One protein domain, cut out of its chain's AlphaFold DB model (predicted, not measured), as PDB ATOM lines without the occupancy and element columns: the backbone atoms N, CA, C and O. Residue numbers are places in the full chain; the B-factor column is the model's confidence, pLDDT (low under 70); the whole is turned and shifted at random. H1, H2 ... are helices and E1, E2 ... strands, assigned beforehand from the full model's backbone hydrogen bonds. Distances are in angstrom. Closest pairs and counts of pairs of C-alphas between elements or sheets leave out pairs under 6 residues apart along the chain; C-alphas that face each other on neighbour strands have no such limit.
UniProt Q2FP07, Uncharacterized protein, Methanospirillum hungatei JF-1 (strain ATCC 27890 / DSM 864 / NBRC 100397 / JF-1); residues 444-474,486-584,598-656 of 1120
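Overview. This is residues 444 to 474, 486 to 584 and 598 to 656 of the 1120 residues of an uncharacterized protein of Methanospirillum hungatei JF-1 (strain ATCC 27890 / DSM 864 / NBRC 100397 / JF-1) (UniProt Q2FP07). A twisted sheet of six strands, E4 to E9, has a long helix on each face, H1 on one and H2 on the other. Toward one end of the long axis is a small second sheet, E1 to E3, and the short helix H3 packs both on it and on edge strand E4 of the large sheet. The printed part has 189 residues with three named helices and nine named strands, in the order H1 H2 E1 E2 E3 H3 E4 E5 E6 E7 E8 E9. The sheets, in orders E4 E5 E6 E7 E8 E9 and E1 E2 E3, are antiparallel, and the class is mixed, helices and strands. The whole is compact, with a radius of gyration of the C-alphas of 18.0 A, but elongated, spanning 66 by 37 by 32 A.

Along the chain. H1, residues 444 to 464, begins with C-alpha 444 at (-26.427, -2.422, 0.384) and is 30.1 A long. H2, residues 490 to 511, measures 32.6 A. E1 is residues 514 to 518, E2 522 to 527 and E3 530 to 536. H3 is residues 544 to 555. E4 is residues 561 to 567; E5, 570 to 579, bends by 50 degrees at residue 575, and E6, 601 to 610, by 66 degrees at residue 605. E7, residues 616 to 628, measures 37.6 A. E8 is residues 633 to 642, and E9, 647 to 656, ends with C-alpha 656 at (-22.860, 7.414, 13.101).

Arrangement. E6 E7 E8 E9 form a meander, each strand the antiparallel neighbour of the one before, as do E1 E2 E3. Across the large sheet, N 563 and O 574 of E4 and E5 are 2.9 A apart, N 573 and O 608 of E5 and E6 2.9 A, N 607 and O 619 of E6 and E7 2.8 A, N 625 and O 637 of E7 and E8 2.8 A, and N 636 and O 653 of E8 and E9 2.8 A, each within hydrogen-bond range. H1 is on this sheet, its C-alpha of Ser 456 being 4.7 A from that of Ile 603 in E6, the closest pair. H2 is on the opposite face, with the closest C-alphas of it and E7, Glu 505 and Ile 624, 5.3 A apart. H3, on the same face as H2, lies over E4 at a height over the sheet of 7.9 A; their closest C-alphas, Asn 549 and Gln 561, are 6.0 A apart. H3 also lies over E2 and E3, at a height of 9.4 A over the small sheet. There N 517 and O 524 of E1 and E2 are 2.9 A apart, and N 532 and O 525 of E3 and E2 2.8 A, within hydrogen-bond range. In H1, H2 and H3 every O i to N i+4 pair is within hydrogen-bond range.

Size, cuts and confidence. The farthest C-alphas, Lys 486 and Asn 537, are 65.8 A apart. Residues 475 to 485 and 585 to 597 are not printed, with C-alpha gaps of 33.6 A and 6.1 A. Of the links printed whole, none is long. The mean pLDDT of the printed part is 80.7; 29 residues are under 70, among them 466 to 473 and 628 to 632.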
ATOM      1  N   LYS A 444     -27.710  -1.994  -0.204       91.25
ATOM      2  CA  LYS A 444     -26.427  -2.422   0.384       91.25
ATOM      3  C   LYS A 444     -25.263  -2.252  -0.600       91.25
ATOM      4  O   LYS A 444     -24.275  -1.596  -0.283       91.25
ATOM      5  N   THR A 445     -25.409  -2.782  -1.817       91.38
ATOM      6  CA  THR A 445     -24.420  -2.658  -2.900       91.38
ATOM      7  C   THR A 445     -24.155  -1.195  -3.249       91.38
ATOM      8  O   THR A 445     -23.005  -0.806  -3.424       91.38
ATOM      9  N   LEU A 446     -25.206  -0.372  -3.340       92.06
ATOM     10  CA  LEU A 446     -25.078   1.054  -3.640       92.06
ATOM     11  C   LEU A 446     -24.335   1.799  -2.533       92.06
ATOM     12  O   LEU A 446     -23.471   2.611  -2.847       92.06
ATOM     13  N   LEU A 447     -24.631   1.511  -1.260       94.38
ATOM     14  CA  LEU A 447     -23.912   2.087  -0.124       94.38
ATOM     15  C   LEU A 447     -22.425   1.731  -0.198       94.38
ATOM     16  O   LEU A 447     -21.585   2.624  -0.171       94.38
ATOM     17  N   GLN A 448     -22.099   0.445  -0.355       93.50
ATOM     18  CA  GLN A 448     -20.712  -0.007  -0.489       93.50
ATOM     19  C   GLN A 448     -20.021   0.659  -1.697       93.50
ATOM     20  O   GLN A 448     -18.907   1.159  -1.569       93.50
ATOM     21  N   SER A 449     -20.701   0.748  -2.845       92.94
ATOM     22  CA  SER A 449     -20.177   1.400  -4.057       92.94
ATOM     23  C   SER A 449     -19.910   2.886  -3.829       92.94
ATOM     24  O   SER A 449     -18.858   3.397  -4.199       92.94
ATOM     25  N   PHE A 450     -20.846   3.587  -3.188       93.38
ATOM     26  CA  PHE A 450     -20.707   4.999  -2.858       93.38
ATOM     27  C   PHE A 450     -19.503   5.245  -1.942       93.38
ATOM     28  O   PHE A 450     -18.690   6.118  -2.239       93.38
ATOM     29  N   LEU A 451     -19.360   4.456  -0.871       93.94
ATOM     30  CA  LEU A 451     -18.249   4.584   0.077       93.94
ATOM     31  C   LEU A 451     -16.892   4.346  -0.599       93.94
ATOM     32  O   LEU A 451     -15.950   5.106  -0.384       93.94
ATOM     33  N   LEU A 452     -16.797   3.333  -1.461       93.19
ATOM     34  CA  LEU A 452     -15.569   3.052  -2.206       93.19
ATOM     35  C   LEU A 452     -15.270   4.115  -3.269       93.19
ATOM     36  O   LEU A 452     -14.105   4.444  -3.486       93.19
ATOM     37  N   ASN A 453     -16.294   4.692  -3.901       92.25
ATOM     38  CA  ASN A 453     -16.122   5.796  -4.843       92.25
ATOM     39  C   ASN A 453     -15.666   7.090  -4.152       92.25
ATOM     40  O   ASN A 453     -14.812   7.797  -4.687       92.25
ATOM     41  N   LEU A 454     -16.207   7.391  -2.966       90.88
ATOM     42  CA  LEU A 454     -15.769   8.516  -2.134       90.88
ATOM     43  C   LEU A 454     -14.266   8.409  -1.849       90.88
ATOM     44  O   LEU A 454     -13.503   9.317  -2.159       90.88
ATOM     45  N   ILE A 455     -13.833   7.245  -1.370       91.00
ATOM     46  CA  ILE A 455     -12.428   6.984  -1.046       91.00
ATOM     47  C   ILE A 455     -11.546   6.989  -2.292       91.00
ATOM     48  O   ILE A 455     -10.468   7.574  -2.275       91.00
ATOM     49  N   SER A 456     -11.996   6.375  -3.389       90.94
ATOM     50  CA  SER A 456     -11.296   6.426  -4.677       90.94
ATOM     51  C   SER A 456     -11.039   7.873  -5.114       90.94
ATOM     52  O   SER A 456      -9.929   8.194  -5.537       90.94
ATOM     53  N   THR A 457     -12.031   8.754  -4.948       89.00
ATOM     54  CA  THR A 457     -11.924  10.176  -5.298       89.00
ATOM     55  C   THR A 457     -10.909  10.893  -4.408       89.00
ATOM     56  O   THR A 457     -10.004  11.540  -4.933       89.00
ATOM     57  N   ASP A 458     -10.988  10.714  -3.086       88.62
ATOM     58  CA  ASP A 458     -10.089  11.377  -2.129       88.62
ATOM     59  C   ASP A 458      -8.634  10.883  -2.237       88.62
ATOM     60  O   ASP A 458      -7.686  11.662  -2.090       88.62
ATOM     61  N   ILE A 459      -8.432   9.588  -2.518       88.88
ATOM     62  CA  ILE A 459      -7.104   9.017  -2.788       88.88
ATOM     63  C   ILE A 459      -6.539   9.600  -4.080       88.88
ATOM     64  O   ILE A 459      -5.385  10.029  -4.109       88.88
ATOM     65  N   LYS A 460      -7.347   9.634  -5.146       86.75
ATOM     66  CA  LYS A 460      -6.926  10.179  -6.435       86.75
ATOM     67  C   LYS A 460      -6.544  11.654  -6.310       86.75
ATOM     68  O   LYS A 460      -5.482  12.027  -6.794       86.75
ATOM     69  N   GLU A 461      -7.344  12.457  -5.607       85.81
ATOM     70  CA  GLU A 461      -7.036  13.866  -5.338       85.81
ATOM     71  C   GLU A 461      -5.695  14.009  -4.603       85.81
ATOM     72  O   GLU A 461      -4.847  14.800  -5.010       85.81
ATOM     73  N   TYR A 462      -5.447  13.195  -3.570       83.25
ATOM     74  CA  TYR A 462      -4.151  13.194  -2.889       83.25
ATOM     75  C   TYR A 462      -2.994  12.823  -3.827       83.25
ATOM     76  O   TYR A 462      -1.954  13.479  -3.793       83.25
ATOM     77  N   PHE A 463      -3.168  11.806  -4.672       83.25
ATOM     78  CA  PHE A 463      -2.140  11.384  -5.624       83.25
ATOM     79  C   PHE A 463      -1.922  12.386  -6.772       83.25
ATOM     80  O   PHE A 463      -0.854  12.356  -7.388       83.25
ATOM     81  N   ASP A 464      -2.908  13.233  -7.088       77.62
ATOM     82  CA  ASP A 464      -2.838  14.270  -8.130       77.62
ATOM     83  C   ASP A 464      -2.165  15.569  -7.621       77.62
ATOM     84  O   ASP A 464      -1.549  16.296  -8.406       77.62
ATOM     85  N   ILE A 465      -2.219  15.873  -6.314       70.62
ATOM     86  CA  ILE A 465      -1.607  17.084  -5.728       70.62
ATOM     87  C   ILE A 465      -0.069  16.959  -5.689       70.62
ATOM     88  O   ILE A 465       0.541  16.490  -4.728       70.62
ATOM     89  N   SER A 466       0.586  17.437  -6.747       53.44
ATOM     90  CA  SER A 466       2.049  17.468  -6.873       53.44
ATOM     91  C   SER A 466       2.743  18.396  -5.849       53.44
ATOM     92  O   SER A 466       2.295  19.510  -5.583       53.44
ATOM     93  N   ARG A 467       3.878  17.945  -5.287       54.22
ATOM     94  CA  ARG A 467       4.948  18.733  -4.611       54.22
ATOM     95  C   ARG A 467       4.573  19.721  -3.475       54.22
ATOM     96  O   ARG A 467       5.467  20.397  -2.975       54.22
ATOM     97  N   GLY A 468       3.345  19.743  -2.959       51.84
ATOM     98  CA  GLY A 468       2.968  20.540  -1.775       51.84
ATOM     99  C   GLY A 468       3.348  19.900  -0.428       51.84
ATOM    100  O   GLY A 468       3.392  18.671  -0.306       51.84
ATOM    101  N   ASN A 469       3.615  20.723   0.595       44.00
ATOM    102  CA  ASN A 469       3.664  20.306   2.002       44.00
ATOM    103  C   ASN A 469       2.232  20.284   2.548       44.00
ATOM    104  O   ASN A 469       1.701  21.334   2.891       44.00
ATOM    105  N   PHE A 470       1.619  19.106   2.647       51.78
ATOM    106  CA  PHE A 470       0.340  18.947   3.335       51.78
ATOM    107  C   PHE A 470       0.531  18.148   4.623       51.78
ATOM    108  O   PHE A 470       1.002  17.012   4.607       51.78
ATOM    109  N   ARG A 471       0.145  18.765   5.741       47.38
ATOM    110  CA  ARG A 471      -0.202  18.101   7.000       47.38
ATOM    111  C   ARG A 471      -1.603  18.568   7.381       47.38
ATOM    112  O   ARG A 471      -1.761  19.325   8.327       47.38
ATOM    113  N   GLU A 472      -2.607  18.161   6.616       57.12
ATOM    114  CA  GLU A 472      -4.000  18.356   7.019       57.12
ATOM    115  C   GLU A 472      -4.715  17.010   6.990       57.12
ATOM    116  O   GLU A 472      -4.720  16.295   5.986       57.12
ATOM    117  N   SER A 473      -5.250  16.633   8.148       61.88
ATOM    118  CA  SER A 473      -6.179  15.523   8.293       61.88
ATOM    119  C   SER A 473      -7.548  15.975   7.793       61.88
ATOM    120  O   SER A 473      -8.139  16.879   8.387       61.88
ATOM    121  N   ASN A 474      -8.073  15.326   6.757       74.94
ATOM    122  CA  ASN A 474      -9.453  15.551   6.332       74.94
ATOM    123  C   ASN A 474     -10.348  14.607   7.131       74.94
ATOM    124  O   ASN A 474     -10.182  13.391   7.055       74.94
ATOM    125  N   LYS A 486     -36.003  -0.354  15.523       67.69
ATOM    126  CA  LYS A 486     -36.715  -1.355  16.339       67.69
ATOM    127  C   LYS A 486     -36.428  -2.809  15.932       67.69
ATOM    128  O   LYS A 486     -36.709  -3.718  16.698       67.69
ATOM    129  N   CYS A 487     -35.839  -3.036  14.757       67.62
ATOM    130  CA  CYS A 487     -35.485  -4.357  14.227       67.62
ATOM    131  C   CYS A 487     -34.002  -4.720  14.487       67.62
ATOM    132  O   CYS A 487     -33.349  -5.336  13.650       67.62
ATOM    133  N   GLY A 488     -33.395  -4.252  15.588       66.25
ATOM    134  CA  GLY A 488     -32.017  -4.627  15.960       66.25
ATOM    135  C   GLY A 488     -30.944  -4.370  14.883       66.25
ATOM    136  O   GLY A 488     -29.921  -5.052  14.841       66.25
ATOM    137  N   THR A 489     -31.172  -3.415  13.979       75.12
ATOM    138  CA  THR A 489     -30.439  -3.287  12.705       75.12
ATOM    139  C   THR A 489     -29.160  -2.448  12.791       75.12
ATOM    140  O   THR A 489     -28.309  -2.555  11.910       75.12
ATOM    141  N   ASN A 490     -28.961  -1.656  13.854       81.00
ATOM    142  CA  ASN A 490     -27.786  -0.777  13.988       81.00
ATOM    143  C   ASN A 490     -26.466  -1.557  13.898       81.00
ATOM    144  O   ASN A 490     -25.592  -1.225  13.097       81.00
ATOM    145  N   LYS A 491     -26.352  -2.654  14.655       78.94
ATOM    146  CA  LYS A 491     -25.147  -3.490  14.675       78.94
ATOM    147  C   LYS A 491     -24.837  -4.088  13.301       78.94
ATOM    148  O   LYS A 491     -23.676  -4.155  12.911       78.94
ATOM    149  N   ALA A 492     -25.863  -4.507  12.562       83.38
ATOM    150  CA  ALA A 492     -25.695  -5.073  11.228       83.38
ATOM    151  C   ALA A 492     -25.222  -4.015  10.213       83.38
ATOM    152  O   ALA A 492     -24.360  -4.313   9.381       83.38
ATOM    153  N   ILE A 493     -25.702  -2.767  10.315       86.81
ATOM    154  CA  ILE A 493     -25.249  -1.659   9.453       86.81
ATOM    155  C   ILE A 493     -23.780  -1.333   9.750       86.81
ATOM    156  O   ILE A 493     -22.965  -1.284   8.828       86.81
ATOM    157  N   ALA A 494     -23.418  -1.190  11.030       85.69
ATOM    158  CA  ALA A 494     -22.032  -0.963  11.442       85.69
ATOM    159  C   ALA A 494     -21.112  -2.095  10.958       85.69
ATOM    160  O   ALA A 494     -20.044  -1.849  10.397       85.69
ATOM    161  N   ASN A 495     -21.559  -3.347  11.096       84.38
ATOM    162  CA  ASN A 495     -20.812  -4.509  10.631       84.38
ATOM    163  C   ASN A 495     -20.666  -4.541   9.098       84.38
ATOM    164  O   ASN A 495     -19.619  -4.936   8.596       84.38
ATOM    165  N   THR A 496     -21.671  -4.085   8.348       86.94
ATOM    166  CA  THR A 496     -21.588  -3.976   6.882       86.94
ATOM    167  C   THR A 496     -20.473  -3.019   6.452       86.94
ATOM    168  O   THR A 496     -19.708  -3.343   5.544       86.94
ATOM    169  N   ILE A 497     -20.342  -1.870   7.124       89.75
ATOM    170  CA  ILE A 497     -19.263  -0.900   6.875       89.75
ATOM    171  C   ILE A 497     -17.910  -1.483   7.292       89.75
ATOM    172  O   ILE A 497     -16.951  -1.428   6.525       89.75
ATOM    173  N   ARG A 498     -17.839  -2.074   8.490       87.31
ATOM    174  CA  ARG A 498     -16.626  -2.698   9.033       87.31
ATOM    175  C   ARG A 498     -16.008  -3.680   8.060       87.31
ATOM    176  O   ARG A 498     -14.867  -3.518   7.645       87.31
ATOM    177  N   VAL A 499     -16.784  -4.696   7.704       87.56
ATOM    178  CA  VAL A 499     -16.260  -5.850   6.986       87.56
ATOM    179  C   VAL A 499     -15.888  -5.459   5.549       87.56
ATOM    180  O   VAL A 499     -14.961  -6.033   4.982       87.56
ATOM    181  N   LEU A 500     -16.537  -4.435   4.973       92.62
ATOM    182  CA  LEU A 500     -16.112  -3.829   3.707       92.62
ATOM    183  C   LEU A 500     -14.683  -3.267   3.793       92.62
ATOM    184  O   LEU A 500     -13.868  -3.519   2.908       92.62
ATOM    185  N   PHE A 501     -14.376  -2.513   4.850       91.75
ATOM    186  CA  PHE A 501     -13.067  -1.880   5.014       91.75
ATOM    187  C   PHE A 501     -11.981  -2.833   5.514       91.75
ATOM    188  O   PHE A 501     -10.840  -2.687   5.088       91.75
ATOM    189  N   GLU A 502     -12.322  -3.847   6.311       88.56
ATOM    190  CA  GLU A 502     -11.417  -4.962   6.645       88.56
ATOM    191  C   GLU A 502     -11.010  -5.746   5.378       88.56
ATOM    192  O   GLU A 502      -9.845  -6.113   5.196       88.56
ATOM    193  N   ALA A 503     -11.950  -5.958   4.446       89.19
ATOM    194  CA  ALA A 503     -11.634  -6.570   3.155       89.19
ATOM    195  C   ALA A 503     -10.659  -5.698   2.343       89.19
ATOM    196  O   ALA A 503      -9.684  -6.212   1.799       89.19
ATOM    197  N   LEU A 504     -10.870  -4.377   2.309       90.31
ATOM    198  CA  LEU A 504      -9.964  -3.450   1.626       90.31
ATOM    199  C   LEU A 504      -8.579  -3.376   2.300       90.31
ATOM    200  O   LEU A 504      -7.570  -3.312   1.602       90.31
ATOM    201  N   GLU A 505      -8.509  -3.438   3.632       90.06
ATOM    202  CA  GLU A 505      -7.250  -3.503   4.394       90.06
ATOM    203  C   GLU A 505      -6.417  -4.730   3.998       90.06
ATOM    204  O   GLU A 505      -5.210  -4.620   3.780       90.06
ATOM    205  N   THR A 506      -7.070  -5.883   3.819       87.56
ATOM    206  CA  THR A 506      -6.404  -7.124   3.391       87.56
ATOM    207  C   THR A 506      -5.751  -6.967   2.009       87.56
ATOM    208  O   THR A 506      -4.646  -7.457   1.775       87.56
ATOM    209  N   ILE A 507      -6.396  -6.231   1.097       88.06
ATOM    210  CA  ILE A 507      -5.849  -5.926  -0.234       88.06
ATOM    211  C   ILE A 507      -4.660  -4.967  -0.122       88.06
ATOM    212  O   ILE A 507      -3.641  -5.170  -0.781       88.06
ATOM    213  N   VAL A 508      -4.755  -3.948   0.737       88.88
ATOM    214  CA  VAL A 508      -3.654  -3.006   0.991       88.88
ATOM    215  C   VAL A 508      -2.423  -3.732   1.539       88.88
ATOM    216  O   VAL A 508      -1.324  -3.459   1.069       88.88
ATOM    217  N   PHE A 509      -2.592  -4.712   2.434       85.31
ATOM    218  CA  PHE A 509      -1.481  -5.522   2.950       85.31
ATOM    219  C   PHE A 509      -0.718  -6.271   1.844       85.31
ATOM    220  O   PHE A 509       0.506  -6.365   1.882       85.31
ATOM    221  N   PHE A 510      -1.418  -6.769   0.819       83.44
ATOM    222  CA  PHE A 510      -0.763  -7.391  -0.336       83.44
ATOM    223  C   PHE A 510       0.103  -6.392  -1.120       83.44
ATOM    224  O   PHE A 510       1.178  -6.758  -1.592       83.44
ATOM    225  N   ILE A 511      -0.325  -5.130  -1.234       83.88
ATOM    226  CA  ILE A 511       0.426  -4.085  -1.947       83.88
ATOM    227  C   ILE A 511       1.780  -3.799  -1.279       83.88
ATOM    228  O   ILE A 511       2.729  -3.473  -1.987       83.88
ATOM    229  N   HIS A 512       1.932  -3.995   0.039       78.38
ATOM    230  CA  HIS A 512       3.241  -3.875   0.707       78.38
ATOM    231  C   HIS A 512       4.278  -4.897   0.237       78.38
ATOM    232  O   HIS A 512       5.470  -4.653   0.400       78.38
ATOM    233  N   ASN A 513       3.851  -6.011  -0.364       77.44
ATOM    234  CA  ASN A 513       4.756  -7.012  -0.935       77.44
ATOM    235  C   ASN A 513       5.261  -6.631  -2.338       77.44
ATOM    236  O   ASN A 513       5.982  -7.411  -2.963       77.44
ATOM    237  N   ILE A 514       4.870  -5.460  -2.851       84.00
ATOM    238  CA  ILE A 514       5.397  -4.886  -4.087       84.00
ATOM    239  C   ILE A 514       6.519  -3.918  -3.709       84.00
ATOM    240  O   ILE A 514       6.265  -2.874  -3.105       84.00
ATOM    241  N   SER A 515       7.758  -4.246  -4.074       80.31
ATOM    242  CA  SER A 515       8.905  -3.355  -3.886       80.31
ATOM    243  C   SER A 515       9.317  -2.700  -5.201       80.31
ATOM    244  O   SER A 515       9.129  -3.247  -6.288       80.31
ATOM    245  N   ILE A 516       9.863  -1.490  -5.094       78.69
ATOM    246  CA  ILE A 516      10.449  -0.754  -6.212       78.69
ATOM    247  C   ILE A 516      11.917  -0.526  -5.876       78.69
ATOM    248  O   ILE A 516      12.233   0.053  -4.837       78.69
ATOM    249  N   GLU A 517      12.796  -0.994  -6.752       78.75
ATOM    250  CA  GLU A 517      14.244  -0.864  -6.632       78.75
ATOM    251  C   GLU A 517      14.763   0.026  -7.764       78.75
ATOM    252  O   GLU A 517      14.425  -0.167  -8.933       78.75
ATOM    253  N   GLU A 518      15.581   1.018  -7.419       73.38
ATOM    254  CA  GLU A 518      16.191   1.949  -8.367       73.38
ATOM    255  C   GLU A 518      17.715   1.834  -8.293       73.38
ATOM    256  O   GLU A 518      18.315   2.024  -7.235       73.38
ATOM    257  N   ASN A 519      18.328   1.558  -9.442       75.38
ATOM    258  CA  ASN A 519      19.764   1.651  -9.682       75.38
ATOM    259  C   ASN A 519      20.036   2.822 -10.646       75.38
ATOM    260  O   ASN A 519      19.122   3.288 -11.322       75.38
ATOM    261  N   GLU A 520      21.294   3.272 -10.776       66.06
ATOM    262  CA  GLU A 520      21.660   4.472 -11.566       66.06
ATOM    263  C   GLU A 520      21.123   4.487 -13.015       66.06
ATOM    264  O   GLU A 520      20.859   5.558 -13.566       66.06
ATOM    265  N   GLU A 521      20.923   3.314 -13.627       71.44
ATOM    266  CA  GLU A 521      20.399   3.175 -14.990       71.44
ATOM    267  C   GLU A 521      19.028   2.484 -15.082       71.44
ATOM    268  O   GLU A 521      18.387   2.579 -16.129       71.44
ATOM    269  N   GLU A 522      18.552   1.785 -14.050       80.44
ATOM    270  CA  GLU A 522      17.403   0.875 -14.163       80.44
ATOM    271  C   GLU A 522      16.439   0.981 -12.983       80.44
ATOM    272  O   GLU A 522      16.860   1.078 -11.834       80.44
ATOM    273  N   VAL A 523      15.141   0.889 -13.275       77.31
ATOM    274  CA  VAL A 523      14.082   0.833 -12.262       77.31
ATOM    275  C   VAL A 523      13.334  -0.479 -12.389       77.31
ATOM    276  O   VAL A 523      12.802  -0.802 -13.457       77.31
ATOM    277  N   TRP A 524      13.284  -1.216 -11.289       81.81
ATOM    278  CA  TRP A 524      12.705  -2.543 -11.180       81.81
ATOM    279  C   TRP A 524      11.511  -2.521 -10.231       81.81
ATOM    280  O   TRP A 524      11.543  -1.883  -9.182       81.81
ATOM    281  N   LEU A 525      10.450  -3.228 -10.606       84.88
ATOM    282  CA  LEU A 525       9.297  -3.490  -9.756       84.88
ATOM    283  C   LEU A 525       9.232  -4.983  -9.475       84.88
ATOM    284  O   LEU A 525       9.088  -5.779 -10.399       84.88
ATOM    285  N   THR A 526       9.331  -5.351  -8.207       85.00
ATOM    286  CA  THR A 526       9.321  -6.744  -7.772       85.00
ATOM    287  C   THR A 526       7.955  -7.071  -7.191       85.00
ATOM    288  O   THR A 526       7.531  -6.474  -6.204       85.00
ATOM    289  N   ILE A 527       7.259  -8.029  -7.808       85.44
ATOM    290  CA  ILE A 527       5.992  -8.575  -7.303       85.44
ATOM    291  C   ILE A 527       6.267  -9.999  -6.839       85.44
ATOM    292  O   ILE A 527       6.580 -10.856  -7.666       85.44
ATOM    293  N   ASN A 528       6.138 -10.259  -5.535       81.31
ATOM    294  CA  ASN A 528       6.347 -11.590  -4.957       81.31
ATOM    295  C   ASN A 528       7.662 -12.233  -5.449       81.31
ATOM    296  O   ASN A 528       7.646 -13.285  -6.085       81.31
ATOM    297  N   GLU A 529       8.779 -11.522  -5.248       81.56
ATOM    298  CA  GLU A 529      10.146 -11.923  -5.643       81.56
ATOM    299  C   GLU A 529      10.423 -11.998  -7.162       81.56
ATOM    300  O   GLU A 529      11.529 -12.346  -7.566       81.56
ATOM    301  N   ASN A 530       9.466 -11.632  -8.024       84.56
ATOM    302  CA  ASN A 530       9.652 -11.608  -9.479       84.56
ATOM    303  C   ASN A 530       9.894 -10.168  -9.976       84.56
ATOM    304  O   ASN A 530       8.949  -9.370  -9.971       84.56
ATOM    305  N   PRO A 531      11.120  -9.816 -10.411       85.25
ATOM    306  CA  PRO A 531      11.455  -8.461 -10.838       85.25
ATOM    307  C   PRO A 531      11.006  -8.179 -12.280       85.25
ATOM    308  O   PRO A 531      11.229  -8.970 -13.198       85.25
ATOM    309  N   VAL A 532      10.419  -7.001 -12.499       86.06
ATOM    310  CA  VAL A 532      10.023  -6.471 -13.808       86.06
ATOM    311  C   VAL A 532      10.746  -5.157 -14.068       86.06
ATOM    312  O   VAL A 532      10.606  -4.201 -13.309       86.06
ATOM    313  N   LEU A 533      11.488  -5.084 -15.175       83.69
ATOM    314  CA  LEU A 533      12.165  -3.858 -15.595       83.69
ATOM    315  C   LEU A 533      11.140  -2.834 -16.109       83.69
ATOM    316  O   LEU A 533      10.571  -3.010 -17.193       83.69
ATOM    317  N   LEU A 534      10.943  -1.753 -15.352       77.31
ATOM    318  CA  LEU A 534      10.039  -0.653 -15.694       77.31
ATOM    319  C   LEU A 534      10.705   0.370 -16.616       77.31
ATOM    320  O   LEU A 534      10.103   0.818 -17.594       77.31
ATOM    321  N   ALA A 535      11.951   0.734 -16.322       73.44
ATOM    322  CA  ALA A 535      12.688   1.740 -17.074       73.44
ATOM    323  C   ALA A 535      14.180   1.412 -17.128       73.44
ATOM    324  O   ALA A 535      14.742   0.916 -16.158       73.44
ATOM    325  N   LYS A 536      14.817   1.726 -18.261       77.31
ATOM    326  CA  LYS A 536      16.267   1.636 -18.459       77.31
ATOM    327  C   LYS A 536      16.778   2.895 -19.145       77.31
ATOM    328  O   LYS A 536      16.202   3.321 -20.144       77.31
ATOM    329  N   ASN A 537      17.842   3.507 -18.634       71.44
ATOM    330  CA  ASN A 537      18.401   4.774 -19.115       71.44
ATOM    331  C   ASN A 537      17.343   5.878 -19.250       71.44
ATOM    332  O   ASN A 537      17.277   6.570 -20.268       71.44
ATOM    333  N   LYS A 538      16.460   5.989 -18.248       63.41
ATOM    334  CA  LYS A 538      15.310   6.914 -18.240       63.41
ATOM    335  C   LYS A 538      14.327   6.719 -19.413       63.41
ATOM    336  O   LYS A 538      13.510   7.594 -19.686       63.41
ATOM    337  N   LYS A 539      14.381   5.577 -20.112       64.00
ATOM    338  CA  LYS A 539      13.414   5.166 -21.140       64.00
ATOM    339  C   LYS A 539      12.535   4.045 -20.597       64.00
ATOM    340  O   LYS A 539      13.037   3.000 -20.184       64.00
ATOM    341  N   ILE A 540      11.223   4.262 -20.610       66.06
ATOM    342  CA  ILE A 540      10.245   3.306 -20.085       66.06
ATOM    343  C   ILE A 540      10.059   2.129 -21.041       66.06
ATOM    344  O   ILE A 540       9.962   2.294 -22.259       66.06
ATOM    345  N   ASN A 541       9.959   0.929 -20.473       71.00
ATOM    346  CA  ASN A 541       9.613  -0.282 -21.194       71.00
ATOM    347  C   ASN A 541       8.090  -0.480 -21.214       71.00
ATOM    348  O   ASN A 541       7.528  -1.091 -20.310       71.00
ATOM    349  N   LEU A 542       7.411  -0.018 -22.268       65.62
ATOM    350  CA  LEU A 542       5.949  -0.144 -22.409       65.62
ATOM    351  C   LEU A 542       5.447  -1.603 -22.443       65.62
ATOM    352  O   LEU A 542       4.280  -1.852 -22.158       65.62
ATOM    353  N   LYS A 543       6.311  -2.587 -22.752       67.12
ATOM    354  CA  LYS A 543       5.937  -4.015 -22.733       67.12
ATOM    355  C   LYS A 543       5.759  -4.571 -21.313       67.12
ATOM    356  O   LYS A 543       5.198  -5.651 -21.167       67.12
ATOM    357  N   SER A 544       6.216  -3.845 -20.289       71.62
ATOM    358  CA  SER A 544       6.151  -4.271 -18.886       71.62
ATOM    359  C   SER A 544       4.724  -4.352 -18.332       71.62
ATOM    360  O   SER A 544       4.479  -5.187 -17.473       71.62
ATOM    361  N   SER A 545       3.761  -3.576 -18.848       72.69
ATOM    362  CA  SER A 545       2.384  -3.551 -18.315       72.69
ATOM    363  C   SER A 545       1.668  -4.907 -18.411       72.69
ATOM    364  O   SER A 545       1.060  -5.345 -17.437       72.69
ATOM    365  N   ASN A 546       1.804  -5.630 -19.531       78.81
ATOM    366  CA  ASN A 546       1.224  -6.973 -19.661       78.81
ATOM    367  C   ASN A 546       1.861  -7.953 -18.668       78.81
ATOM    368  O   ASN A 546       1.155  -8.700 -18.003       78.81
ATOM    369  N   THR A 547       3.187  -7.895 -18.511       82.88
ATOM    370  CA  THR A 547       3.918  -8.735 -17.555       82.88
ATOM    371  C   THR A 547       3.528  -8.431 -16.108       82.88
ATOM    372  O   THR A 547       3.369  -9.353 -15.317       82.88
ATOM    373  N   ILE A 548       3.323  -7.157 -15.759       84.00
ATOM    374  CA  ILE A 548       2.842  -6.745 -14.432       84.00
ATOM    375  C   ILE A 548       1.433  -7.290 -14.189       84.00
ATOM    376  O   ILE A 548       1.196  -7.887 -13.144       84.00
ATOM    377  N   ASN A 549       0.520  -7.155 -15.155       85.00
ATOM    378  CA  ASN A 549      -0.834  -7.705 -15.052       85.00
ATOM    379  C   ASN A 549      -0.830  -9.238 -14.912       85.00
ATOM    380  O   ASN A 549      -1.565  -9.771 -14.084       85.00
ATOM    381  N   ASP A 550       0.023  -9.950 -15.654       84.25
ATOM    382  CA  ASP A 550       0.171 -11.408 -15.538       84.25
ATOM    383  C   ASP A 550       0.691 -11.828 -14.154       84.25
ATOM    384  O   ASP A 550       0.190 -12.789 -13.565       84.25
ATOM    385  N   LEU A 551       1.670 -11.099 -13.606       85.69
ATOM    386  CA  LEU A 551       2.206 -11.353 -12.266       85.69
ATOM    387  C   LEU A 551       1.182 -11.033 -11.172       85.69
ATOM    388  O   LEU A 551       1.015 -11.833 -10.252       85.69
ATOM    389  N   LEU A 552       0.461  -9.913 -11.282       86.25
ATOM    390  CA  LEU A 552      -0.627  -9.572 -10.363       86.25
ATOM    391  C   LEU A 552      -1.717 -10.650 -10.387       86.25
ATOM    392  O   LEU A 552      -2.091 -11.136  -9.327       86.25
ATOM    393  N   ASN A 553      -2.154 -11.103 -11.565       82.31
ATOM    394  CA  ASN A 553      -3.156 -12.169 -11.694       82.31
ATOM    395  C   ASN A 553      -2.675 -13.527 -11.156       82.31
ATOM    396  O   ASN A 553      -3.488 -14.332 -10.708       82.31
ATOM    397  N   ARG A 554      -1.369 -13.815 -11.233       83.75
ATOM    398  CA  ARG A 554      -0.798 -15.082 -10.751       83.75
ATOM    399  C   ARG A 554      -0.607 -15.104  -9.235       83.75
ATOM    400  O   ARG A 554      -0.794 -16.158  -8.632       83.75
ATOM    401  N   TYR A 555      -0.167 -13.993  -8.645       84.31
ATOM    402  CA  TYR A 555       0.287 -13.953  -7.251       84.31
ATOM    403  C   TYR A 555      -0.648 -13.195  -6.312       84.31
ATOM    404  O   TYR A 555      -0.588 -13.417  -5.103       84.31
ATOM    405  N   SER A 556      -1.511 -12.319  -6.830       80.62
ATOM    406  CA  SER A 556      -2.532 -11.684  -6.007       80.62
ATOM    407  C   SER A 556      -3.713 -12.633  -5.815       80.62
ATOM    408  O   SER A 556      -4.246 -13.153  -6.796       80.62
ATOM    409  N   PRO A 557      -4.187 -12.836  -4.575       75.94
ATOM    410  CA  PRO A 557      -5.460 -13.514  -4.343       75.94
ATOM    411  C   PRO A 557      -6.668 -12.647  -4.756       75.94
ATOM    412  O   PRO A 557      -7.804 -13.125  -4.728       75.94
ATOM    413  N   PHE A 558      -6.431 -11.390  -5.155       82.19
ATOM    414  CA  PHE A 558      -7.434 -10.387  -5.500       82.19
ATOM    415  C   PHE A 558      -7.313  -9.961  -6.967       82.19
ATOM    416  O   PHE A 558      -6.249 -10.054  -7.579       82.19
ATOM    417  N   PHE A 559      -8.396  -9.433  -7.538       82.38
ATOM    418  CA  PHE A 559      -8.383  -8.936  -8.913       82.38
ATOM    419  C   PHE A 559      -7.795  -7.516  -8.983       82.38
ATOM    420  O   PHE A 559      -8.496  -6.533  -8.747       82.38
ATOM    421  N   LEU A 560      -6.501  -7.407  -9.301       86.88
ATOM    422  CA  LEU A 560      -5.779  -6.138  -9.457       86.88
ATOM    423  C   LEU A 560      -5.417  -5.878 -10.921       86.88
ATOM    424  O   LEU A 560      -5.137  -6.802 -11.681       86.88
ATOM    425  N   GLN A 561      -5.385  -4.603 -11.306       88.00
ATOM    426  CA  GLN A 561      -4.976  -4.168 -12.641       88.00
ATOM    427  C   GLN A 561      -3.894  -3.095 -12.559       88.00
ATOM    428  O   GLN A 561      -3.829  -2.322 -11.601       88.00
ATOM    429  N   SER A 562      -3.055  -3.044 -13.590       88.00
ATOM    430  CA  SER A 562      -2.067  -1.995 -13.796       88.00
ATOM    431  C   SER A 562      -2.307  -1.255 -15.111       88.00
ATOM    432  O   SER A 562      -2.479  -1.882 -16.158       88.00
ATOM    433  N   ASP A 563      -2.277   0.075 -15.040       86.38
ATOM    434  CA  ASP A 563      -2.304   0.984 -16.188       86.38
ATOM    435  C   ASP A 563      -0.951   1.714 -16.251       86.38
ATOM    436  O   ASP A 563      -0.466   2.225 -15.236       86.38
ATOM    437  N   LEU A 564      -0.340   1.770 -17.438       81.81
ATOM    438  CA  LEU A 564       0.903   2.500 -17.681       81.81
ATOM    439  C   LEU A 564       0.696   3.534 -18.793       81.81
ATOM    440  O   LEU A 564       0.548   3.171 -19.959       81.81
ATOM    441  N   ASN A 565       0.704   4.817 -18.425       80.31
ATOM    442  CA  ASN A 565       0.354   5.938 -19.302       80.31
ATOM    443  C   ASN A 565       1.451   7.013 -19.323       80.31
ATOM    444  O   ASN A 565       2.188   7.190 -18.354       80.31
ATOM    445  N   ILE A 566       1.531   7.763 -20.426       76.38
ATOM    446  CA  ILE A 566       2.415   8.927 -20.574       76.38
ATOM    447  C   ILE A 566       1.535  10.172 -20.715       76.38
ATOM    448  O   ILE A 566       0.815  10.297 -21.703       76.38
ATOM    449  N   GLU A 567       1.615  11.093 -19.756       76.50
ATOM    450  CA  GLU A 567       0.851  12.349 -19.737       76.50
ATOM    451  C   GLU A 567       1.813  13.509 -19.474       76.50
ATOM    452  O   GLU A 567       2.674  13.428 -18.597       76.50
ATOM    453  N   ASP A 568       1.751  14.561 -20.297       74.75
ATOM    454  CA  ASP A 568       2.659  15.718 -20.245       74.75
ATOM    455  C   ASP A 568       4.154  15.351 -20.186       74.75
ATOM    456  O   ASP A 568       4.985  16.101 -19.672       74.75
ATOM    457  N   GLY A 569       4.501  14.192 -20.761       68.81
ATOM    458  CA  GLY A 569       5.815  13.544 -20.781       68.81
ATOM    459  C   GLY A 569       6.363  13.102 -19.418       68.81
ATOM    460  O   GLY A 569       7.541  12.761 -19.342       68.81
ATOM    461  N   ASN A 570       5.523  13.072 -18.385       77.00
ATOM    462  CA  ASN A 570       5.726  12.237 -17.208       77.00
ATOM    463  C   ASN A 570       5.157  10.839 -17.489       77.00
ATOM    464  O   ASN A 570       4.242  10.687 -18.303       77.00
ATOM    465  N   VAL A 571       5.681   9.817 -16.817       77.56
ATOM    466  CA  VAL A 571       5.157   8.451 -16.934       77.56
ATOM    467  C   VAL A 571       4.528   7.999 -15.638       77.56
ATOM    468  O   VAL A 571       5.143   8.086 -14.582       77.56
ATOM    469  N   TYR A 572       3.308   7.493 -15.753       82.56
ATOM    470  CA  TYR A 572       2.475   7.057 -14.652       82.56
ATOM    471  C   TYR A 572       2.293   5.549 -14.745       82.56
ATOM    472  O   TYR A 572       1.717   5.062 -15.716       82.56
ATOM    473  N   LEU A 573       2.748   4.818 -13.731       85.75
ATOM    474  CA  LEU A 573       2.321   3.444 -13.484       85.75
ATOM    475  C   LEU A 573       1.345   3.464 -12.310       85.75
ATOM    476  O   LEU A 573       1.680   3.917 -11.215       85.75
ATOM    477  N   LYS A 574       0.132   2.978 -12.543       89.56
ATOM    478  CA  LYS A 574      -0.940   2.927 -11.552       89.56
ATOM    479  C   LYS A 574      -1.330   1.479 -11.328       89.56
ATOM    480  O   LYS A 574      -1.672   0.806 -12.292       89.56
ATOM    481  N   ILE A 575      -1.325   1.024 -10.080       90.31
ATOM    482  CA  ILE A 575      -1.962  -0.234  -9.682       90.31
ATOM    483  C   ILE A 575      -3.266   0.126  -8.987       90.31
ATOM    484  O   ILE A 575      -3.280   0.898  -8.024       90.31
ATOM    485  N   PHE A 576      -4.366  -0.420  -9.485       90.94
ATOM    486  CA  PHE A 576      -5.694  -0.131  -8.975       90.94
ATOM    487  C   PHE A 576      -6.540  -1.394  -8.871       90.94
ATOM    488  O   PHE A 576      -6.325  -2.397  -9.551       90.94
ATOM    489  N   LEU A 577      -7.534  -1.299  -8.002       90.75
ATOM    490  CA  LEU A 577      -8.579  -2.284  -7.812       90.75
ATOM    491  C   LEU A 577      -9.830  -1.819  -8.577       90.75
ATOM    492  O   LEU A 577     -10.438  -0.814  -8.184       90.75
ATOM    493  N   PRO A 578     -10.206  -2.486  -9.681       89.00
ATOM    494  CA  PRO A 578     -11.439  -2.193 -10.396       89.00
ATOM    495  C   PRO A 578     -12.634  -2.893  -9.738       89.00
ATOM    496  O   PRO A 578     -12.597  -4.090  -9.467       89.00
ATOM    497  N   ILE A 579     -13.724  -2.156  -9.542       86.75
ATOM    498  CA  ILE A 579     -14.978  -2.675  -8.997       86.75
ATOM    499  C   ILE A 579     -16.093  -2.372  -9.988       86.75
ATOM    500  O   ILE A 579     -16.417  -1.214 -10.270       86.75
ATOM    501  N   ASN A 580     -16.701  -3.431 -10.517       79.94
ATOM    502  CA  ASN A 580     -17.677  -3.339 -11.603       79.94
ATOM    503  C   ASN A 580     -19.108  -3.101 -11.089       79.94
ATOM    504  O   ASN A 580     -20.051  -3.678 -11.629       79.94
ATOM    505  N   SER A 581     -19.279  -2.338 -10.010       78.25
ATOM    506  CA  SER A 581     -20.562  -2.063  -9.344       78.25
ATOM    507  C   SER A 581     -20.880  -0.569  -9.383       78.25
ATOM    508  O   SER A 581     -20.978   0.112  -8.365       78.25
ATOM    509  N   GLY A 582     -20.994  -0.045 -10.596       77.56
ATOM    510  CA  GLY A 582     -21.341   1.344 -10.823       77.56
ATOM    511  C   GLY A 582     -22.716   1.766 -10.288       77.56
ATOM    512  O   GLY A 582     -23.604   0.937 -10.072       77.56
ATOM    513  N   PHE A 583     -22.915   3.072 -10.130       87.44
ATOM    514  CA  PHE A 583     -24.190   3.684  -9.762       87.44
ATOM    515  C   PHE A 583     -24.394   5.003 -10.506       87.44
ATOM    516  O   PHE A 583     -23.438   5.651 -10.930       87.44
ATOM    517  N   ASN A 584     -25.652   5.414 -10.614       85.12
ATOM    518  CA  ASN A 584     -26.006   6.733 -11.113       85.12
ATOM    519  C   ASN A 584     -26.230   7.680  -9.945       85.12
ATOM    520  O   ASN A 584     -26.814   7.300  -8.927       85.12
ATOM    521  N   VAL A 598     -21.286   6.688 -12.724       76.38
ATOM    522  CA  VAL A 598     -20.113   5.946 -12.272       76.38
ATOM    523  C   VAL A 598     -20.283   4.529 -12.784       76.38
ATOM    524  O   VAL A 598     -21.018   3.750 -12.189       76.38
ATOM    525  N   SER A 599     -19.618   4.168 -13.879       73.19
ATOM    526  CA  SER A 599     -19.740   2.823 -14.457       73.19
ATOM    527  C   SER A 599     -18.831   1.796 -13.773       73.19
ATOM    528  O   SER A 599     -19.223   0.647 -13.574       73.19
ATOM    529  N   VAL A 600     -17.610   2.208 -13.418       82.38
ATOM    530  CA  VAL A 600     -16.580   1.379 -12.774       82.38
ATOM    531  C   VAL A 600     -15.847   2.235 -11.753       82.38
ATOM    532  O   VAL A 600     -15.387   3.329 -12.081       82.38
ATOM    533  N   ILE A 601     -15.705   1.726 -10.533       87.38
ATOM    534  CA  ILE A 601     -14.919   2.379  -9.484       87.38
ATOM    535  C   ILE A 601     -13.493   1.838  -9.577       87.38
ATOM    536  O   ILE A 601     -13.294   0.626  -9.562       87.38
ATOM    537  N   LYS A 602     -12.500   2.724  -9.689       89.94
ATOM    538  CA  LYS A 602     -11.077   2.357  -9.708       89.94
ATOM    539  C   LYS A 602     -10.396   2.919  -8.466       89.94
ATOM    540  O   LYS A 602     -10.133   4.118  -8.393       89.94
ATOM    541  N   ILE A 603     -10.116   2.074  -7.482       91.88
ATOM    542  CA  ILE A 603      -9.382   2.498  -6.285       91.88
ATOM    543  C   ILE A 603      -7.889   2.408  -6.603       91.88
ATOM    544  O   ILE A 603      -7.358   1.307  -6.717       91.88
ATOM    545  N   GLU A 604      -7.221   3.550  -6.790       91.88
ATOM    546  CA  GLU A 604      -5.766   3.591  -6.985       91.88
ATOM    547  C   GLU A 604      -5.067   3.218  -5.664       91.88
ATOM    548  O   GLU A 604      -5.201   3.923  -4.670       91.88
ATOM    549  N   LEU A 605      -4.338   2.100  -5.634       91.62
ATOM    550  CA  LEU A 605      -3.649   1.608  -4.431       91.62
ATOM    551  C   LEU A 605      -2.174   2.021  -4.404       91.62
ATOM    552  O   LEU A 605      -1.618   2.293  -3.339       91.62
ATOM    553  N   LEU A 606      -1.552   2.086  -5.583       89.38
ATOM    554  CA  LEU A 606      -0.167   2.498  -5.786       89.38
ATOM    555  C   LEU A 606      -0.081   3.349  -7.055       89.38
ATOM    556  O   LEU A 606      -0.588   2.957  -8.109       89.38
ATOM    557  N   ARG A 607       0.609   4.484  -6.968       88.62
ATOM    558  CA  ARG A 607       0.963   5.326  -8.106       88.62
ATOM    559  C   ARG A 607       2.457   5.620  -8.087       88.62
ATOM    560  O   ARG A 607       2.983   6.174  -7.125       88.62
ATOM    561  N   LEU A 608       3.101   5.300  -9.195       85.88
ATOM    562  CA  LEU A 608       4.484   5.621  -9.493       85.88
ATOM    563  C   LEU A 608       4.515   6.679 -10.595       85.88
ATOM    564  O   LEU A 608       3.899   6.486 -11.645       85.88
ATOM    565  N   VAL A 609       5.232   7.776 -10.366       83.69
ATOM    566  CA  VAL A 609       5.399   8.861 -11.338       83.69
ATOM    567  C   VAL A 609       6.877   9.051 -11.644       83.69
ATOM    568  O   VAL A 609       7.667   9.332 -10.748       83.69
ATOM    569  N   PHE A 610       7.243   8.944 -12.918       79.94
ATOM    570  CA  PHE A 610       8.545   9.357 -13.432       79.94
ATOM    571  C   PHE A 610       8.411  10.716 -14.096       79.94
ATOM    572  O   PHE A 610       7.778  10.845 -15.147       79.94
ATOM    573  N   TYR A 611       9.007  11.733 -13.489       77.44
ATOM    574  CA  TYR A 611       8.995  13.083 -14.025       77.44
ATOM    575  C   TYR A 611      10.048  13.263 -15.124       77.44
ATOM    576  O   TYR A 611      11.090  12.604 -15.138       77.44
ATOM    577  N   LYS A 612       9.810  14.218 -16.030       71.19
ATOM    578  CA  LYS A 612      10.769  14.607 -17.085       71.19
ATOM    579  C   LYS A 612      12.160  14.977 -16.564       71.19
ATOM    580  O   LYS A 612      13.148  14.780 -17.267       71.19
ATOM    581  N   ASP A 613      12.232  15.540 -15.360       71.12
ATOM    582  CA  ASP A 613      13.484  15.914 -14.692       71.12
ATOM    583  C   ASP A 613      14.254  14.694 -14.138       71.12
ATOM    584  O   ASP A 613      15.377  14.834 -13.655       71.12
ATOM    585  N   GLY A 614      13.698  13.486 -14.279       67.81
ATOM    586  CA  GLY A 614      14.273  12.231 -13.809       67.81
ATOM    587  C   GLY A 614      13.966  11.926 -12.345       67.81
ATOM    588  O   GLY A 614      14.495  10.948 -11.833       67.81
ATOM    589  N   VAL A 615      13.142  12.738 -11.674       76.31
ATOM    590  CA  VAL A 615      12.682  12.458 -10.310       76.31
ATOM    591  C   VAL A 615      11.598  11.384 -10.347       76.31
ATOM    592  O   VAL A 615      10.687  11.440 -11.175       76.31
ATOM    593  N   MET A 616      11.668  10.433  -9.420       77.44
ATOM    594  CA  MET A 616      10.622   9.444  -9.189       77.44
ATOM    595  C   MET A 616       9.798   9.810  -7.948       77.44
ATOM    596  O   MET A 616      10.330  10.279  -6.935       77.44
ATOM    597  N   GLU A 617       8.489   9.596  -8.024       80.25
ATOM    598  CA  GLU A 617       7.577   9.719  -6.892       80.25
ATOM    599  C   GLU A 617       6.740   8.456  -6.723       80.25
ATOM    600  O   GLU A 617       6.177   7.940  -7.689       80.25
ATOM    601  N   ILE A 618       6.668   7.973  -5.482       83.56
ATOM    602  CA  ILE A 618       5.863   6.814  -5.097       83.56
ATOM    603  C   ILE A 618       4.814   7.288  -4.104       83.56
ATOM    604  O   ILE A 618       5.161   7.767  -3.021       83.56
ATOM    605  N   ASN A 619       3.549   7.117  -4.470       86.69
ATOM    606  CA  ASN A 619       2.404   7.361  -3.610       86.69
ATOM    607  C   ASN A 619       1.626   6.056  -3.433       86.69
ATOM    608  O   ASN A 619       1.330   5.366  -4.410       86.69
ATOM    609  N   SER A 620       1.301   5.697  -2.194       88.25
ATOM    610  CA  SER A 620       0.582   4.458  -1.904       88.25
ATOM    611  C   SER A 620      -0.428   4.619  -0.776       88.25
ATOM    612  O   SER A 620      -0.287   5.462   0.118       88.25
ATOM    613  N   VAL A 621      -1.444   3.760  -0.802       90.06
ATOM    614  CA  VAL A 621      -2.264   3.487   0.377       90.06
ATOM    615  C   VAL A 621      -1.429   2.610   1.302       90.06
ATOM    616  O   VAL A 621      -1.065   1.494   0.944       90.06
ATOM    617  N   HIS A 622      -1.064   3.130   2.470       86.62
ATOM    618  CA  HIS A 622      -0.172   2.439   3.398       86.62
ATOM    619  C   HIS A 622      -0.925   1.614   4.431       86.62
ATOM    620  O   HIS A 622      -0.459   0.550   4.816       86.62
ATOM    621  N   LYS A 623      -2.051   2.104   4.944       88.75
ATOM    622  CA  LYS A 623      -2.837   1.360   5.929       88.75
ATOM    623  C   LYS A 623      -4.277   1.834   5.939       88.75
ATOM    624  O   LYS A 623      -4.536   3.014   5.713       88.75
ATOM    625  N   ILE A 624      -5.189   0.926   6.256       89.38
ATOM    626  CA  ILE A 624      -6.575   1.238   6.584       89.38
ATOM    627  C   ILE A 624      -6.799   0.735   8.004       89.38
ATOM    628  O   ILE A 624      -6.608  -0.442   8.257       89.38
ATOM    629  N   ASN A 625      -7.152   1.617   8.934       87.12
ATOM    630  CA  ASN A 625      -7.568   1.222  10.276       87.12
ATOM    631  C   ASN A 625      -9.083   1.363  10.381       87.12
ATOM    632  O   ASN A 625      -9.640   2.399  10.011       87.12
ATOM    633  N   THR A 626      -9.734   0.362  10.958       83.56
ATOM    634  CA  THR A 626     -11.146   0.438  11.333       83.56
ATOM    635  C   THR A 626     -11.257   0.373  12.853       83.56
ATOM    636  O   THR A 626     -10.882  -0.610  13.484       83.56
ATOM    637  N   ASN A 627     -11.728   1.459  13.463       81.06
ATOM    638  CA  ASN A 627     -11.927   1.560  14.903       81.06
ATOM    639  C   ASN A 627     -13.425   1.580  15.207       81.06
ATOM    640  O   ASN A 627     -14.178   2.376  14.639       81.06
ATOM    641  N   PHE A 628     -13.834   0.737  16.151       68.06
ATOM    642  CA  PHE A 628     -15.216   0.632  16.609       68.06
ATOM    643  C   PHE A 628     -15.371   1.354  17.939       68.06
ATOM    644  O   PHE A 628     -14.599   1.125  18.868       68.06
ATOM    645  N   GLY A 629     -16.346   2.259  17.993       62.53
ATOM    646  CA  GLY A 629     -16.781   2.883  19.234       62.53
ATOM    647  C   GLY A 629     -17.908   2.069  19.870       62.53
ATOM    648  O   GLY A 629     -17.774   0.874  20.124       62.53
ATOM    649  N   THR A 630     -19.037   2.734  20.113       58.22
ATOM    650  CA  THR A 630     -20.288   2.111  20.575       58.22
ATOM    651  C   THR A 630     -21.004   1.366  19.431       58.22
ATOM    652  O   THR A 630     -20.573   1.430  18.281       58.22
ATOM    653  N   GLN A 631     -22.132   0.685  19.704       57.78
ATOM    654  CA  GLN A 631     -22.936  -0.042  18.694       57.78
ATOM    655  C   GLN A 631     -23.395   0.811  17.488       57.78
ATOM    656  O   GLN A 631     -23.883   0.250  16.506       57.78
ATOM    657  N   ASN A 632     -23.244   2.137  17.555       67.62
ATOM    658  CA  ASN A 632     -23.736   3.084  16.559       67.62
ATOM    659  C   ASN A 632     -22.624   3.838  15.815       67.62
ATOM    660  O   ASN A 632     -22.955   4.555  14.877       67.62
ATOM    661  N   ASP A 633     -21.344   3.663  16.173       81.56
ATOM    662  CA  ASP A 633     -20.252   4.483  15.631       81.56
ATOM    663  C   ASP A 633     -19.116   3.642  15.033       81.56
ATOM    664  O   ASP A 633     -18.553   2.755  15.677       81.56
ATOM    665  N   THR A 634     -18.723   3.962  13.800       86.00
ATOM    666  CA  THR A 634     -17.571   3.365  13.106       86.00
ATOM    667  C   THR A 634     -16.642   4.457  12.593       86.00
ATOM    668  O   THR A 634     -17.083   5.391  11.927       86.00
ATOM    669  N   LYS A 635     -15.342   4.337  12.866       91.06
ATOM    670  CA  LYS A 635     -14.314   5.254  12.365       91.06
ATOM    671  C   LYS A 635     -13.359   4.509  11.439       91.06
ATOM    672  O   LYS A 635     -12.791   3.494  11.828       91.06
ATOM    673  N   VAL A 636     -13.153   5.039  10.241       90.38
ATOM    674  CA  VAL A 636     -12.231   4.498   9.238       90.38
ATOM    675  C   VAL A 636     -11.136   5.521   8.993       90.38
ATOM    676  O   VAL A 636     -11.423   6.673   8.672       90.38
ATOM    677  N   GLU A 637      -9.884   5.113   9.156       92.31
ATOM    678  CA  GLU A 637      -8.716   5.948   8.883       92.31
ATOM    679  C   GLU A 637      -7.896   5.332   7.757       92.31
ATOM    680  O   GLU A 637      -7.452   4.193   7.865       92.31
ATOM    681  N   ILE A 638      -7.661   6.092   6.692       90.50
ATOM    682  CA  ILE A 638      -6.831   5.675   5.563       90.50
ATOM    683  C   ILE A 638      -5.556   6.506   5.584       90.50
ATOM    684  O   ILE A 638      -5.597   7.732   5.479       90.50
ATOM    685  N   ILE A 639      -4.426   5.825   5.736       89.44
ATOM    686  CA  ILE A 639      -3.095   6.420   5.786       89.44
ATOM    687  C   ILE A 639      -2.495   6.345   4.388       89.44
ATOM    688  O   ILE A 639      -2.239   5.258   3.870       89.44
ATOM    689  N   LEU A 640      -2.259   7.510   3.795       88.38
ATOM    690  CA  LEU A 640      -1.614   7.671   2.498       88.38
ATOM    691  C   LEU A 640      -0.183   8.151   2.707       88.38
ATOM    692  O   LEU A 640       0.058   9.055   3.516       88.38
ATOM    693  N   VAL A 641       0.759   7.543   1.989       84.56
ATOM    694  CA  VAL A 641       2.188   7.835   2.118       84.56
ATOM    695  C   VAL A 641       2.773   8.209   0.761       84.56
ATOM    696  O   VAL A 641       2.551   7.508  -0.222       84.56
ATOM    697  N   GLY A 642       3.540   9.302   0.743       76.19
ATOM    698  CA  GLY A 642       4.390   9.719  -0.377       76.19
ATOM    699  C   GLY A 642       5.882   9.739  -0.005       76.19
ATOM    700  O   GLY A 642       6.218   9.693   1.181       76.19
ATOM    701  N   ASN A 643       6.768   9.816  -1.008       63.62
ATOM    702  CA  ASN A 643       8.250   9.819  -0.960       63.62
ATOM    703  C   ASN A 643       8.940   9.678   0.425       63.62
ATOM    704  O   ASN A 643       8.883  10.568   1.281       63.62
ATOM    705  N   ASN A 644       9.704   8.589   0.599       54.09
ATOM    706  CA  ASN A 644      10.526   8.261   1.779       54.09
ATOM    707  C   ASN A 644       9.791   8.329   3.136       54.09
ATOM    708  O   ASN A 644      10.414   8.657   4.144       54.09
ATOM    709  N   GLN A 645       8.480   8.060   3.180       54.56
ATOM    710  CA  GLN A 645       7.650   8.110   4.400       54.56
ATOM    711  C   GLN A 645       7.537   9.501   5.062       54.56
ATOM    712  O   GLN A 645       7.054   9.619   6.186       54.56
ATOM    713  N   LYS A 646       7.960  10.586   4.390       57.06
ATOM    714  CA  LYS A 646       7.954  11.943   4.978       57.06
ATOM    715  C   LYS A 646       6.623  12.679   4.818       57.06
ATOM    716  O   LYS A 646       6.333  13.575   5.613       57.06
ATOM    717  N   LYS A 647       5.823  12.330   3.805       65.25
ATOM    718  CA  LYS A 647       4.477  12.878   3.592       65.25
ATOM    719  C   LYS A 647       3.448  11.835   4.001       65.25
ATOM    720  O   LYS A 647       3.356  10.794   3.363       65.25
ATOM    721  N   ILE A 648       2.699  12.133   5.057       77.69
ATOM    722  CA  ILE A 648       1.628  11.280   5.571       77.69
ATOM    723  C   ILE A 648       0.351  12.115   5.568       77.69
ATOM    724  O   ILE A 648       0.310  13.169   6.209       77.69
ATOM    725  N   LYS A 649      -0.675  11.654   4.853       84.81
ATOM    726  CA  LYS A 649      -2.038  12.190   4.954       84.81
ATOM    727  C   LYS A 649      -2.933  11.113   5.546       84.81
ATOM    728  O   LYS A 649      -2.906   9.972   5.094       84.81
ATOM    729  N   THR A 650      -3.737  11.495   6.530       88.12
ATOM    730  CA  THR A 650      -4.772  10.623   7.086       88.12
ATOM    731  C   THR A 650      -6.128  11.138   6.634       88.12
ATOM    732  O   THR A 650      -6.512  12.260   6.975       88.12
ATOM    733  N   LEU A 651      -6.846  10.323   5.867       90.12
ATOM    734  CA  LEU A 651      -8.267  10.519   5.593       90.12
ATOM    735  C   LEU A 651      -9.048   9.842   6.714       90.12
ATOM    736  O   LEU A 651      -8.783   8.687   7.034       90.12
ATOM    737  N   THR A 652      -9.966  10.557   7.355       92.31
ATOM    738  CA  THR A 652     -10.779  10.029   8.454       92.31
ATOM    739  C   THR A 652     -12.252  10.130   8.100       92.31
ATOM    740  O   THR A 652     -12.764  11.227   7.905       92.31
ATOM    741  N   TYR A 653     -12.948   8.999   8.095       93.25
ATOM    742  CA  TYR A 653     -14.394   8.930   7.917       93.25
ATOM    743  C   TYR A 653     -15.029   8.437   9.211       93.25
ATOM    744  O   TYR A 653     -14.641   7.394   9.741       93.25
ATOM    745  N   LYS A 654     -15.995   9.184   9.742       93.12
ATOM    746  CA  LYS A 654     -16.798   8.765  10.895       93.12
ATOM    747  C   LYS A 654     -18.220   8.487  10.441       93.12
ATOM    748  O   LYS A 654     -18.825   9.337   9.797       93.12
ATOM    749  N   PHE A 655     -18.746   7.331  10.809       92.75
ATOM    750  CA  PHE A 655     -20.101   6.894  10.508       92.75
ATOM    751  C   PHE A 655     -20.863   6.723  11.813       92.75
ATOM    752  O   PHE A 655     -20.476   5.898  12.634       92.75
ATOM    753  N   GLU A 656     -21.929   7.492  11.979       92.56
ATOM    754  CA  GLU A 656     -22.860   7.414  13.101       92.56
ATOM    755  C   GLU A 656     -24.200   6.870  12.596       92.56
ATOM    756  O   GLU A 656     -24.696   7.294  11.554       92.56
TER     757      GLU A 656